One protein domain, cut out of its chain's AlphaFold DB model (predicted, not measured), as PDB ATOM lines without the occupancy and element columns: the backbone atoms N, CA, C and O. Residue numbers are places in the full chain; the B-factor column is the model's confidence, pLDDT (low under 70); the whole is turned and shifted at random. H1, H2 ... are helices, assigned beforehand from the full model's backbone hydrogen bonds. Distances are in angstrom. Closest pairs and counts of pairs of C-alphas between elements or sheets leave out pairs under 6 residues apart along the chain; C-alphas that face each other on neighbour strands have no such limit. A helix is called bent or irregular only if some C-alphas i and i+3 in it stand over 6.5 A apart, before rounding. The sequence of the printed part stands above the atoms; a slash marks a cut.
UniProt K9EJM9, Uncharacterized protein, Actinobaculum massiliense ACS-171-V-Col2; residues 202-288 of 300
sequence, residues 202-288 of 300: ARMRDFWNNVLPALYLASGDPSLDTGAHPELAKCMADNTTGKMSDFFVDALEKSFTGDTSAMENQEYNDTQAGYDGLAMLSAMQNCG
ATOM      1  N   ALA A 202      53.706 -38.890  34.703       87.06
ATOM      2  CA  ALA A 202      54.636 -39.965  35.053       87.06
ATOM      3  C   ALA A 202      54.969 -39.974  36.556       87.06
ATOM      4  O   ALA A 202      54.832 -41.009  37.198       87.06
ATOM      5  N   ARG A 203      55.299 -38.810  37.131       87.56
ATOM      6  CA  ARG A 203      55.581 -38.677  38.569       87.56
ATOM      7  C   ARG A 203      54.346 -38.950  39.413       87.56
ATOM      8  O   ARG A 203      54.452 -39.561  40.469       87.56
ATOM      9  N   MET A 204      53.170 -38.542  38.931       87.69
ATOM     10  CA  MET A 204      51.914 -38.866  39.601       87.69
ATOM     11  C   MET A 204      51.628 -40.367  39.617       87.69
ATOM     12  O   MET A 204      51.103 -40.871  40.606       87.69
ATOM     13  N   ARG A 205      51.981 -41.097  38.554       89.69
ATOM     14  CA  ARG A 205      51.870 -42.560  38.548       89.69
ATOM     15  C   ARG A 205      52.797 -43.192  39.570       89.69
ATOM     16  O   ARG A 205      52.344 -44.050  40.316       89.69
ATOM     17  N   ASP A 206      54.050 -42.753  39.631       89.25
ATOM     18  CA  ASP A 206      55.018 -43.259  40.607       89.25
ATOM     19  C   ASP A 206      54.554 -42.997  42.046       89.25
ATOM     20  O   ASP A 206      54.559 -43.904  42.875       89.25
ATOM     21  N   PHE A 207      54.040 -41.796  42.314       88.88
ATOM     22  CA  PHE A 207      53.405 -41.459  43.586       88.88
ATOM     23  C   PHE A 207      52.251 -42.412  43.934       88.88
ATOM     24  O   PHE A 207      52.249 -43.015  45.006       88.88
ATOM     25  N   TRP A 208      51.286 -42.606  43.027       90.06
ATOM     26  CA  TRP A 208      50.148 -43.491  43.292       90.06
ATOM     27  C   TRP A 208      50.568 -44.955  43.443       90.06
ATOM     28  O   TRP A 208      49.991 -45.658  44.268       90.06
ATOM     29  N   ASN A 209      51.603 -45.411  42.736       89.38
ATOM     30  CA  ASN A 209      52.172 -46.747  42.931       89.38
ATOM     31  C   ASN A 209      52.729 -46.950  44.349       89.38
ATOM     32  O   ASN A 209      52.620 -48.049  44.887       89.38
ATOM     33  N   ASN A 210      53.287 -45.904  44.963       87.44
ATOM     34  CA  ASN A 210      53.804 -45.960  46.332       87.44
ATOM     35  C   ASN A 210      52.696 -45.810  47.386       87.44
ATOM     36  O   ASN A 210      52.763 -46.417  48.453       87.44
ATOM     37  N   VAL A 211      51.667 -45.016  47.088       87.81
ATOM     38  CA  VAL A 211      50.608 -44.647  48.037       87.81
ATOM     39  C   VAL A 211      49.466 -45.668  48.075       87.81
ATOM     40  O   VAL A 211      48.993 -46.010  49.157       87.81
ATOM     41  N   LEU A 212      49.042 -46.217  46.933       88.00
ATOM     42  CA  LEU A 212      47.915 -47.161  46.865       88.00
ATOM     43  C   LEU A 212      48.085 -48.415  47.745       88.00
ATOM     44  O   LEU A 212      47.123 -48.755  48.430       88.00
ATOM     45  N   PRO A 213      49.260 -49.075  47.824       86.00
ATOM     46  CA  PRO A 213      49.443 -50.218  48.722       86.00
ATOM     47  C   PRO A 213      49.286 -49.847  50.201       86.00
ATOM     48  O   PRO A 213      48.742 -50.624  50.985       86.00
ATOM     49  N   ALA A 214      49.734 -48.648  50.586       83.69
ATOM     50  CA  ALA A 214      49.561 -48.145  51.943       83.69
ATOM     51  C   ALA A 214      48.085 -47.840  52.236       83.69
ATOM     52  O   ALA A 214      47.591 -48.189  53.308       83.69
ATOM     53  N   LEU A 215      47.357 -47.271  51.268       80.19
ATOM     54  CA  LEU A 215      45.910 -47.084  51.376       80.19
ATOM     55  C   LEU A 215      45.175 -48.417  51.483       80.19
ATOM     56  O   LEU A 215      44.293 -48.526  52.322       80.19
ATOM     57  N   TYR A 216      45.543 -49.416  50.681       82.19
ATOM     58  CA  TYR A 216      44.967 -50.760  50.738       82.19
ATOM     59  C   TYR A 216      45.147 -51.393  52.122       82.19
ATOM     60  O   TYR A 216      44.194 -51.906  52.698       82.19
ATOM     61  N   LEU A 217      46.349 -51.305  52.697       80.38
ATOM     62  CA  LEU A 217      46.620 -51.806  54.046       80.38
ATOM     63  C   LEU A 217      45.837 -51.048  55.126       80.38
ATOM     64  O   LEU A 217      45.441 -51.648  56.123       80.38
ATOM     65  N   ALA A 218      45.630 -49.744  54.942       75.94
ATOM     66  CA  ALA A 218      44.913 -48.908  55.898       75.94
ATOM     67  C   ALA A 218      43.387 -49.071  55.816       75.94
ATOM     68  O   ALA A 218      42.717 -49.017  56.845       75.94
ATOM     69  N   SER A 219      42.831 -49.247  54.615       75.75
ATOM     70  CA  SER A 219      41.383 -49.326  54.384       75.75
ATOM     71  C   SER A 219      40.850 -50.757  54.330       75.75
ATOM     72  O   SER A 219      39.671 -50.972  54.594       75.75
ATOM     73  N   GLY A 220      41.691 -51.727  53.963       75.50
ATOM     74  CA  GLY A 220      41.275 -53.094  53.653       75.50
ATOM     75  C   GLY A 220      40.404 -53.212  52.397       75.50
ATOM     76  O   GLY A 220      39.803 -54.265  52.186       75.50
ATOM     77  N   ASP A 221      40.293 -52.159  51.579       76.19
ATOM     78  CA  ASP A 221      39.357 -52.141  50.455       76.19
ATOM     79  C   ASP A 221      39.941 -52.844  49.215       76.19
ATOM     80  O   ASP A 221      40.970 -52.407  48.695       76.19
ATOM     81  N   PRO A 222      39.292 -53.893  48.677       75.38
ATOM     82  CA  PRO A 222      39.798 -54.633  47.520       75.38
ATOM     83  C   PRO A 222      39.924 -53.782  46.250       75.38
ATOM     84  O   PRO A 222      40.727 -54.117  45.383       75.38
ATOM     85  N   SER A 223      39.194 -52.667  46.134       73.19
ATOM     86  CA  SER A 223      39.317 -51.752  44.991       73.19
ATOM     87  C   SER A 223      40.659 -51.016  44.944       73.19
ATOM     88  O   SER A 223      41.034 -50.509  43.890       73.19
ATOM     89  N   LEU A 224      41.401 -50.986  46.057       78.12
ATOM     90  CA  LEU A 224      42.736 -50.390  46.169       78.12
ATOM     91  C   LEU A 224      43.873 -51.409  45.990       78.12
ATOM     92  O   LEU A 224      45.043 -51.021  46.013       78.12
ATOM     93  N   ASP A 225      43.557 -52.693  45.798       79.50
ATOM     94  CA  ASP A 225      44.554 -53.734  45.560       79.50
ATOM     95  C   ASP A 225      45.216 -53.526  44.189       79.50
ATOM     96  O   ASP A 225      44.649 -53.832  43.138       79.50
ATOM     97  N   THR A 226      46.449 -53.019  44.191       76.25
ATOM     98  CA  THR A 226      47.243 -52.803  42.973       76.25
ATOM     99  C   THR A 226      47.683 -54.105  42.303       76.25
ATOM    100  O   THR A 226      48.010 -54.096  41.115       76.25
ATOM    101  N   GLY A 227      47.660 -55.232  43.023       76.31
ATOM    102  CA  GLY A 227      47.863 -56.567  42.468       76.31
ATOM    103  C   GLY A 227      46.655 -57.053  41.666       76.31
ATOM    104  O   GLY A 227      46.831 -57.683  40.622       76.31
ATOM    105  N   ALA A 228      45.440 -56.718  42.107       75.06
ATOM    106  CA  ALA A 228      44.200 -57.001  41.381       75.06
ATOM    107  C   ALA A 228      43.891 -55.954  40.291       75.06
ATOM    108  O   ALA A 228      43.335 -56.290  39.243       75.06
ATOM    109  N   HIS A 229      44.292 -54.699  40.507       75.38
ATOM    110  CA  HIS A 229      44.016 -53.556  39.639       75.38
ATOM    111  C   HIS A 229      45.310 -52.804  39.260       75.38
ATOM    112  O   HIS A 229      45.552 -51.694  39.740       75.38
ATOM    113  N   PRO A 230      46.135 -53.345  38.340       77.62
ATOM    114  CA  PRO A 230      47.413 -52.730  37.955       77.62
ATOM    115  C   PRO A 230      47.254 -51.375  37.242       77.62
ATOM    116  O   PRO A 230      48.161 -50.547  37.247       77.62
ATOM    117  N   GLU A 231      46.084 -51.118  36.651       86.94
ATOM    118  CA  GLU A 231      45.768 -49.854  35.972       86.94
ATOM    119  C   GLU A 231      45.285 -48.757  36.934       86.94
ATOM    120  O   GLU A 231      45.109 -47.608  36.523       86.94
ATOM    121  N   LEU A 232      45.082 -49.073  38.217       87.25
ATOM    122  CA  LEU A 232      44.536 -48.125  39.184       87.25
ATOM    123  C   LEU A 232      45.449 -46.910  39.366       87.25
ATOM    124  O   LEU A 232      44.984 -45.776  39.282       87.25
ATOM    125  N   ALA A 233      46.757 -47.126  39.525       89.19
ATOM    126  CA  ALA A 233      47.729 -46.041  39.659       89.19
ATOM    127  C   ALA A 233      47.753 -45.127  38.425       89.19
ATOM    128  O   ALA A 233      47.864 -43.904  38.542       89.19
ATOM    129  N   LYS A 234      47.599 -45.715  37.232       90.31
ATOM    130  CA  LYS A 234      47.495 -44.974  35.972       90.31
ATOM    131  C   LYS A 234      46.229 -44.122  35.945       90.31
ATOM    132  O   LYS A 234      46.320 -42.920  35.710       90.31
ATOM    133  N   CYS A 235      45.078 -44.719  36.242       89.88
ATOM    134  CA  CYS A 235      43.805 -44.009  36.283       89.88
ATOM    135  C   CYS A 235      43.827 -42.853  37.297       89.88
ATOM    136  O   CYS A 235      43.397 -41.737  36.991       89.88
ATOM    137  N   MET A 236      44.376 -43.100  38.486       90.12
ATOM    138  CA  MET A 236      44.503 -42.103  39.542       90.12
ATOM    139  C   MET A 236      45.390 -40.942  39.099       90.12
ATOM    140  O   MET A 236      45.000 -39.783  39.231       90.12
ATOM    141  N   ALA A 237      46.546 -41.223  38.499       90.31
ATOM    142  CA  ALA A 237      47.425 -40.188  37.971       90.31
ATOM    143  C   ALA A 237      46.752 -39.353  36.874       90.31
ATOM    144  O   ALA A 237      46.803 -38.124  36.931       90.31
ATOM    145  N   ASP A 238      46.065 -39.987  35.921       89.62
ATOM    146  CA  ASP A 238      45.358 -39.298  34.833       89.62
ATOM    147  C   ASP A 238      44.278 -38.341  35.368       89.62
ATOM    148  O   ASP A 238      44.070 -37.257  34.823       89.62
ATOM    149  N   ASN A 239      43.627 -38.700  36.476       88.06
ATOM    150  CA  ASN A 239      42.567 -37.893  37.073       88.06
ATOM    151  C   ASN A 239      43.050 -36.839  38.076       88.06
ATOM    152  O   ASN A 239      42.272 -35.932  38.385       88.06
ATOM    153  N   THR A 240      44.294 -36.927  38.555       88.25
ATOM    154  CA  THR A 240      44.844 -36.045  39.602       88.25
ATOM    155  C   THR A 240      45.981 -35.136  39.136       88.25
ATOM    156  O   THR A 240      46.248 -34.124  39.786       88.25
ATOM    157  N   THR A 241      46.612 -35.434  37.994       87.12
ATOM    158  CA  THR A 241      47.662 -34.586  37.401       87.12
ATOM    159  C   THR A 241      47.134 -33.166  37.182       87.12
ATOM    160  O   THR A 241      46.103 -32.971  36.537       87.12
ATOM    161  N   GLY A 242      47.830 -32.170  37.735       82.19
ATOM    162  CA  GLY A 242      47.445 -30.757  37.653       82.19
ATOM    163  C   GLY A 242      46.236 -30.349  38.505       82.19
ATOM    164  O   GLY A 242      45.864 -29.178  38.476       82.19
ATOM    165  N   LYS A 243      45.620 -31.279  39.251       82.25
ATOM    166  CA  LYS A 243      44.502 -31.000  40.173       82.25
ATOM    167  C   LYS A 243      44.890 -31.081  41.646       82.25
ATOM    168  O   LYS A 243      44.164 -30.544  42.472       82.25
ATOM    169  N   MET A 244      45.997 -31.757  41.952       82.00
ATOM    170  CA  MET A 244      46.580 -31.801  43.291       82.00
ATOM    171  C   MET A 244      47.800 -30.884  43.357       82.00
ATOM    172  O   MET A 244      48.588 -30.808  42.412       82.00
ATOM    173  N   SER A 245      47.958 -30.191  44.477       82.81
ATOM    174  CA  SER A 245      49.139 -29.396  44.783       82.81
ATOM    175  C   SER A 245      50.343 -30.275  45.121       82.81
ATOM    176  O   SER A 245      50.205 -31.267  45.833       82.81
ATOM    177  N   ASP A 246      51.539 -29.853  44.703       81.25
ATOM    178  CA  ASP A 246      52.812 -30.497  45.064       81.25
ATOM    179  C   ASP A 246      52.962 -30.693  46.581       81.25
ATOM    180  O   ASP A 246      53.482 -31.710  47.026       81.25
ATOM    181  N   PHE A 247      52.455 -29.745  47.379       76.75
ATOM    182  CA  PHE A 247      52.453 -29.859  48.836       76.75
ATOM    183  C   PHE A 247      51.587 -31.024  49.321       76.75
ATOM    184  O   PHE A 247      52.005 -31.768  50.200       76.75
ATOM    185  N   PHE A 248      50.390 -31.200  48.756       81.50
ATOM    186  CA  PHE A 248      49.503 -32.303  49.127       81.50
ATOM    187  C   PHE A 248      50.112 -33.652  48.743       81.50
ATOM    188  O   PHE A 248      50.048 -34.594  49.525       81.50
ATOM    189  N   VAL A 249      50.739 -33.732  47.568       84.44
ATOM    190  CA  VAL A 249      51.444 -34.938  47.115       84.44
ATOM    191  C   VAL A 249      52.586 -35.283  48.078       84.44
ATOM    192  O   VAL A 249      52.638 -36.402  48.580       84.44
ATOM    193  N   ASP A 250      53.437 -34.311  48.414       82.06
ATOM    194  CA  ASP A 250      54.552 -34.493  49.352       82.06
ATOM    195  C   ASP A 250      54.069 -34.857  50.764       82.06
ATOM    196  O   ASP A 250      54.582 -35.792  51.378       82.06
ATOM    197  N   ALA A 251      53.038 -34.175  51.270       78.50
ATOM    198  CA  ALA A 251      52.454 -34.453  52.576       78.50
ATOM    199  C   ALA A 251      51.804 -35.842  52.635       78.50
ATOM    200  O   ALA A 251      51.960 -36.544  53.636       78.50
ATOM    201  N   LEU A 252      51.106 -36.265  51.575       82.44
ATOM    202  CA  LEU A 252      50.474 -37.581  51.522       82.44
ATOM    203  C   LEU A 252      51.536 -38.684  51.466       82.44
ATOM    204  O   LEU A 252      51.490 -39.619  52.263       82.44
ATOM    205  N   GLU A 253      52.540 -38.547  50.604       82.38
ATOM    206  CA  GLU A 253      53.652 -39.498  50.503       82.38
ATOM    207  C   GLU A 253      54.406 -39.628  51.835       82.38
ATOM    208  O   GLU A 253      54.648 -40.734  52.328       82.38
ATOM    209  N   LYS A 254      54.703 -38.498  52.478       75.38
ATOM    210  CA  LYS A 254      55.365 -38.452  53.786       75.38
ATOM    211  C   LYS A 254      54.518 -39.030  54.913       75.38
ATOM    212  O   LYS A 254      55.048 -39.720  55.782       75.38
ATOM    213  N   SER A 255      53.200 -38.832  54.870       75.38
ATOM    214  CA  SER A 255      52.296 -39.396  55.876       75.38
ATOM    215  C   SER A 255      52.275 -40.927  55.864       75.38
ATOM    216  O   SER A 255      52.237 -41.537  56.931       75.38
ATOM    217  N   PHE A 256      52.387 -41.555  54.689       74.31
ATOM    218  CA  PHE A 256      52.457 -43.016  54.570       74.31
ATOM    219  C   PHE A 256      53.866 -43.587  54.737       74.31
ATOM    220  O   PHE A 256      54.011 -44.748  55.113       74.31
ATOM    221  N   THR A 257      54.906 -42.787  54.501       71.06
ATOM    222  CA  THR A 257      56.303 -43.191  54.735       71.06
ATOM    223  C   THR A 257      56.782 -42.916  56.167       71.06
ATOM    224  O   THR A 257      57.849 -43.391  56.552       71.06
ATOM    225  N   GLY A 258      55.976 -42.230  56.990       64.25
ATOM    226  CA  GLY A 258      56.248 -41.975  58.409       64.25
ATOM    227  C   GLY A 258      57.194 -40.801  58.678       64.25
ATOM    228  O   GLY A 258      57.703 -40.674  59.791       64.25
ATOM    229  N   ASP A 259      57.436 -39.942  57.685       61.38
ATOM    230  CA  ASP A 259      58.297 -38.766  57.809       61.38
ATOM    231  C   ASP A 259      57.458 -37.528  58.175       61.38
ATOM    232  O   ASP A 259      56.779 -36.926  57.347       61.38
ATOM    233  N   THR A 260      57.478 -37.121  59.444       56.81
ATOM    234  CA  THR A 260      56.664 -35.996  59.944       56.81
ATOM    235  C   THR A 260      57.192 -34.615  59.539       56.81
ATOM    236  O   THR A 260      56.605 -33.600  59.913       56.81
ATOM    237  N   SER A 261      58.275 -34.540  58.760       54.34
ATOM    238  CA  SER A 261      58.957 -33.283  58.422       54.34
ATOM    239  C   SER A 261      58.111 -32.311  57.584       54.34
ATOM    240  O   SER A 261      58.372 -31.110  57.594       54.34
ATOM    241  N   ALA A 262      57.077 -32.791  56.880       51.69
ATOM    242  CA  ALA A 262      56.148 -31.933  56.130       51.69
ATOM    243  C   ALA A 262      55.160 -31.161  57.019       51.69
ATOM    244  O   ALA A 262      54.572 -30.182  56.566       51.69
ATOM    245  N   MET A 263      54.979 -31.567  58.281       52.25
ATOM    246  CA  MET A 263      54.029 -30.921  59.195       52.25
ATOM    247  C   MET A 263      54.635 -29.751  59.981       52.25
ATOM    248  O   MET A 263      53.904 -29.038  60.666       52.25
ATOM    249  N   GLU A 264      55.953 -29.541  59.902       51.09
ATOM    250  CA  GLU A 264      56.659 -28.597  60.779       51.09
ATOM    251  C   GLU A 264      56.799 -27.178  60.195       51.09
ATOM    252  O   GLU A 264      57.005 -26.232  60.950       51.09
ATOM    253  N   ASN A 265      56.625 -26.976  58.882       44.16
ATOM    254  CA  ASN A 265      56.760 -25.648  58.276       44.16
ATOM    255  C   ASN A 265      55.551 -25.221  57.432       44.16
ATOM    256  O   ASN A 265      55.255 -25.802  56.397       44.16
ATOM    257  N   GLN A 266      54.996 -24.078  57.847       47.84
ATOM    258  CA  GLN A 266      54.296 -23.069  57.047       47.84
ATOM    259  C   GLN A 266      52.856 -23.328  56.583       47.84
ATOM    260  O   GLN A 266      52.571 -24.131  55.707       47.84
ATOM    261  N   GLU A 267      51.983 -22.466  57.120       47.09
ATOM    262  CA  GLU A 267      50.944 -21.706  56.406       47.09
ATOM    263  C   GLU A 267      50.182 -22.470  55.318       47.09
ATOM    264  O   GLU A 267      50.026 -22.034  54.178       47.09
ATOM    265  N   TYR A 268      49.661 -23.625  55.711       47.75
ATOM    266  CA  TYR A 268      48.680 -24.339  54.930       47.75
ATOM    267  C   TYR A 268      47.400 -23.508  54.864       47.75
ATOM    268  O   TYR A 268      46.706 -23.307  55.864       47.75
ATOM    269  N   ASN A 269      47.081 -22.994  53.679       53.75
ATOM    270  CA  ASN A 269      45.763 -22.436  53.446       53.75
ATOM    271  C   ASN A 269      44.776 -23.611  53.438       53.75
ATOM    272  O   ASN A 269      44.679 -24.325  52.445       53.75
ATOM    273  N   ASP A 270      44.052 -23.798  54.542       56.22
ATOM    274  CA  ASP A 270      43.034 -24.840  54.798       56.22
ATOM    275  C   ASP A 270      42.050 -25.026  53.617       56.22
ATOM    276  O   ASP A 270      41.517 -26.095  53.335       56.22
ATOM    277  N   THR A 271      41.870 -23.970  52.822       58.50
ATOM    278  CA  THR A 271      41.060 -24.002  51.601       58.50
ATOM    279  C   THR A 271      41.664 -24.871  50.485       58.50
ATOM    280  O   THR A 271      40.922 -25.548  49.779       58.50
ATOM    281  N   GLN A 272      42.987 -24.870  50.303       63.66
ATOM    282  CA  GLN A 272      43.679 -25.623  49.248       63.66
ATOM    283  C   GLN A 272      43.664 -27.131  49.537       63.66
ATOM    284  O   GLN A 272      43.361 -27.914  48.644       63.66
ATOM    285  N   ALA A 273      43.801 -27.495  50.814       66.00
ATOM    286  CA  ALA A 273      43.577 -28.838  51.351       66.00
ATOM    287  C   ALA A 273      42.298 -29.497  50.861       66.00
ATOM    288  O   ALA A 273      42.281 -30.642  50.413       66.00
ATOM    289  N   GLY A 274      41.206 -28.741  50.993       69.31
ATOM    290  CA  GLY A 274      39.881 -29.210  50.651       69.31
ATOM    291  C   GLY A 274      39.774 -29.460  49.157       69.31
ATOM    292  O   GLY A 274      39.177 -30.449  48.750       69.31
ATOM    293  N   TYR A 275      40.387 -28.608  48.332       76.31
ATOM    294  CA  TYR A 275      40.398 -28.802  46.884       76.31
ATOM    295  C   TYR A 275      41.249 -30.001  46.456       76.31
ATOM    296  O   TYR A 275      40.796 -30.768  45.608       76.31
ATOM    297  N   ASP A 276      42.413 -30.206  47.076       80.44
ATOM    298  CA  ASP A 276      43.285 -31.350  46.794       80.44
ATOM    299  C   ASP A 276      42.623 -32.678  47.209       80.44
ATOM    300  O   ASP A 276      42.569 -33.631  46.427       80.44
ATOM    301  N   GLY A 277      42.009 -32.715  48.397       81.06
ATOM    302  CA  GLY A 277      41.242 -33.869  48.873       81.06
ATOM    303  C   GLY A 277      40.015 -34.174  48.004       81.06
ATOM    304  O   GLY A 277      39.730 -35.336  47.716       81.06
ATOM    305  N   LEU A 278      39.315 -33.145  47.515       83.44
ATOM    306  CA  LEU A 278      38.210 -33.317  46.565       83.44
ATOM    307  C   LEU A 278      38.690 -33.846  45.209       83.44
ATOM    308  O   LEU A 278      38.010 -34.676  44.606       83.44
ATOM    309  N   ALA A 279      39.849 -33.395  44.724       85.00
ATOM    310  CA  ALA A 279      40.440 -33.899  43.488       85.00
ATOM    311  C   ALA A 279      40.816 -35.383  43.607       85.00
ATOM    312  O   ALA A 279      40.517 -36.162  42.699       85.00
ATOM    313  N   MET A 280      41.396 -35.785  44.739       84.19
ATOM    314  CA  MET A 280      41.680 -37.184  45.061       84.19
ATOM    315  C   MET A 280      40.399 -38.021  45.117       84.19
ATOM    316  O   MET A 280      40.316 -39.055  44.456       84.19
ATOM    317  N   LEU A 281      39.371 -37.554  45.828       82.50
ATOM    318  CA  LEU A 281      38.102 -38.273  45.948       82.50
ATOM    319  C   LEU A 281      37.390 -38.418  44.594       82.50
ATOM    320  O   LEU A 281      36.868 -39.483  44.270       82.50
ATOM    321  N   SER A 282      37.409 -37.366  43.773       83.50
ATOM    322  CA  SER A 282      36.866 -37.411  42.413       83.50
ATOM    323  C   SER A 282      37.625 -38.402  41.531       83.50
ATOM    324  O   SER A 282      37.002 -39.125  40.755       83.50
ATOM    325  N   ALA A 283      38.953 -38.464  41.646       87.25
ATOM    326  CA  ALA A 283      39.755 -39.435  40.914       87.25
ATOM    327  C   ALA A 283      39.429 -40.870  41.333       87.25
ATOM    328  O   ALA A 283      39.241 -41.725  40.476       87.25
ATOM    329  N   MET A 284      39.278 -41.109  42.633       83.56
ATOM    330  CA  MET A 284      38.912 -42.413  43.186       83.56
ATOM    331  C   MET A 284      37.579 -42.909  42.633       83.56
ATOM    332  O   MET A 284      37.505 -44.028  42.135       83.56
ATOM    333  N   GLN A 285      36.566 -42.043  42.600       84.25
ATOM    334  CA  GLN A 285      35.270 -42.371  42.000       84.25
ATOM    335  C   GLN A 285      35.386 -42.687  40.507       84.25
ATOM    336  O   GLN A 285      34.844 -43.690  40.045       84.25
ATOM    337  N   ASN A 286      36.139 -41.881  39.752       85.25
ATOM    338  CA  ASN A 286      36.364 -42.121  38.324       85.25
ATOM    339  C   ASN A 286      37.121 -43.430  38.055       85.25
ATOM    340  O   ASN A 286      36.975 -44.010  36.980       85.25
ATOM    341  N   CYS A 287      37.920 -43.886  39.018       86.62
ATOM    342  CA  CYS A 287      38.700 -45.114  38.935       86.62
ATOM    343  C   CYS A 287      38.016 -46.329  39.575       86.62
ATOM    344  O   CYS A 287      38.610 -47.404  39.596       86.62
ATOM    345  N   GLY A 288      36.772 -46.188  40.050       80.19
ATOM    346  CA  GLY A 288      35.992 -47.292  40.615       80.19
ATOM    347  C   GLY A 288      36.369 -47.675  42.049       80.19
ATOM    348  O   GLY A 288      36.027 -48.769  42.485       80.19
TER     349      GLY A 288
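This is residues 202 to 288 of the 300 residues of an uncharacterized protein of Actinobaculum massiliense ACS-171-V-Col2 (UniProt K9EJM9). Look for helices that cross one another in succession, not a parallel bundle: kinked H1 crosses H2 and, on another side, H3, while long H5 runs along the longest axis past the ends of both, packing on H2 with its last part. Little H4 packs on H3 towards one end of the long axis, and the long loop of residues 220 to 231 lies at the other. The 87 printed residues hold five named helices, H1 to H5, and no named strand; the class is all helix. The whole is compact, with a radius of gyration of the C-alphas of 12.8 A, and spans 39 by 24 by 23 A.

Find C-alpha 202 at (54.636, -39.965, 35.053); from there H1 runs 25.2 A through residues 202 to 219, with a kink of 34 degrees near residue 213. It is only just irregular: C-alphas 210 and 213 are 6.55 A apart. H2 is residues 232 to 240, H3 residues 246 to 257, 16.3 A long, and H4 residues 260 to 263. H5, residues 270 to 286, runs 24.8 A to C-alpha 286 at (36.364, -42.121, 38.324).

H1 touches H2 at a steep tilt of 64 degrees, opposite ways; the closest C-alphas, Met 204 and Ala 237, are 5.0 A apart. With residues 207 to 214 alone, H1 touches H3 at a steep tilt of 43 degrees, the same way, closest at C-alphas 214 and 256, 6.4 A. H5 touches H2 with residues 279 to 286 alone, closest at C-alphas 283 and 239, 5.0 A. H3 touches H4 with residues 250 to 254 alone, closest at C-alphas 251 and 262, 5.7 A. H3 and H5 are close but not clearly touching; H1 and H5 are apart. Each O i to N i+4 pair is within hydrogen-bond range in H2 and H3, against 12 of 14 in H1 and 12 of 13 in H5; H4 is too short for such a pair.

The two C-alphas farthest apart, of Ala 228 and Glu 267, are 38.9 A apart. The printed part has no cut; the link from H1 to H2 is long. Check residues 258 to 274, where pLDDT is under 70.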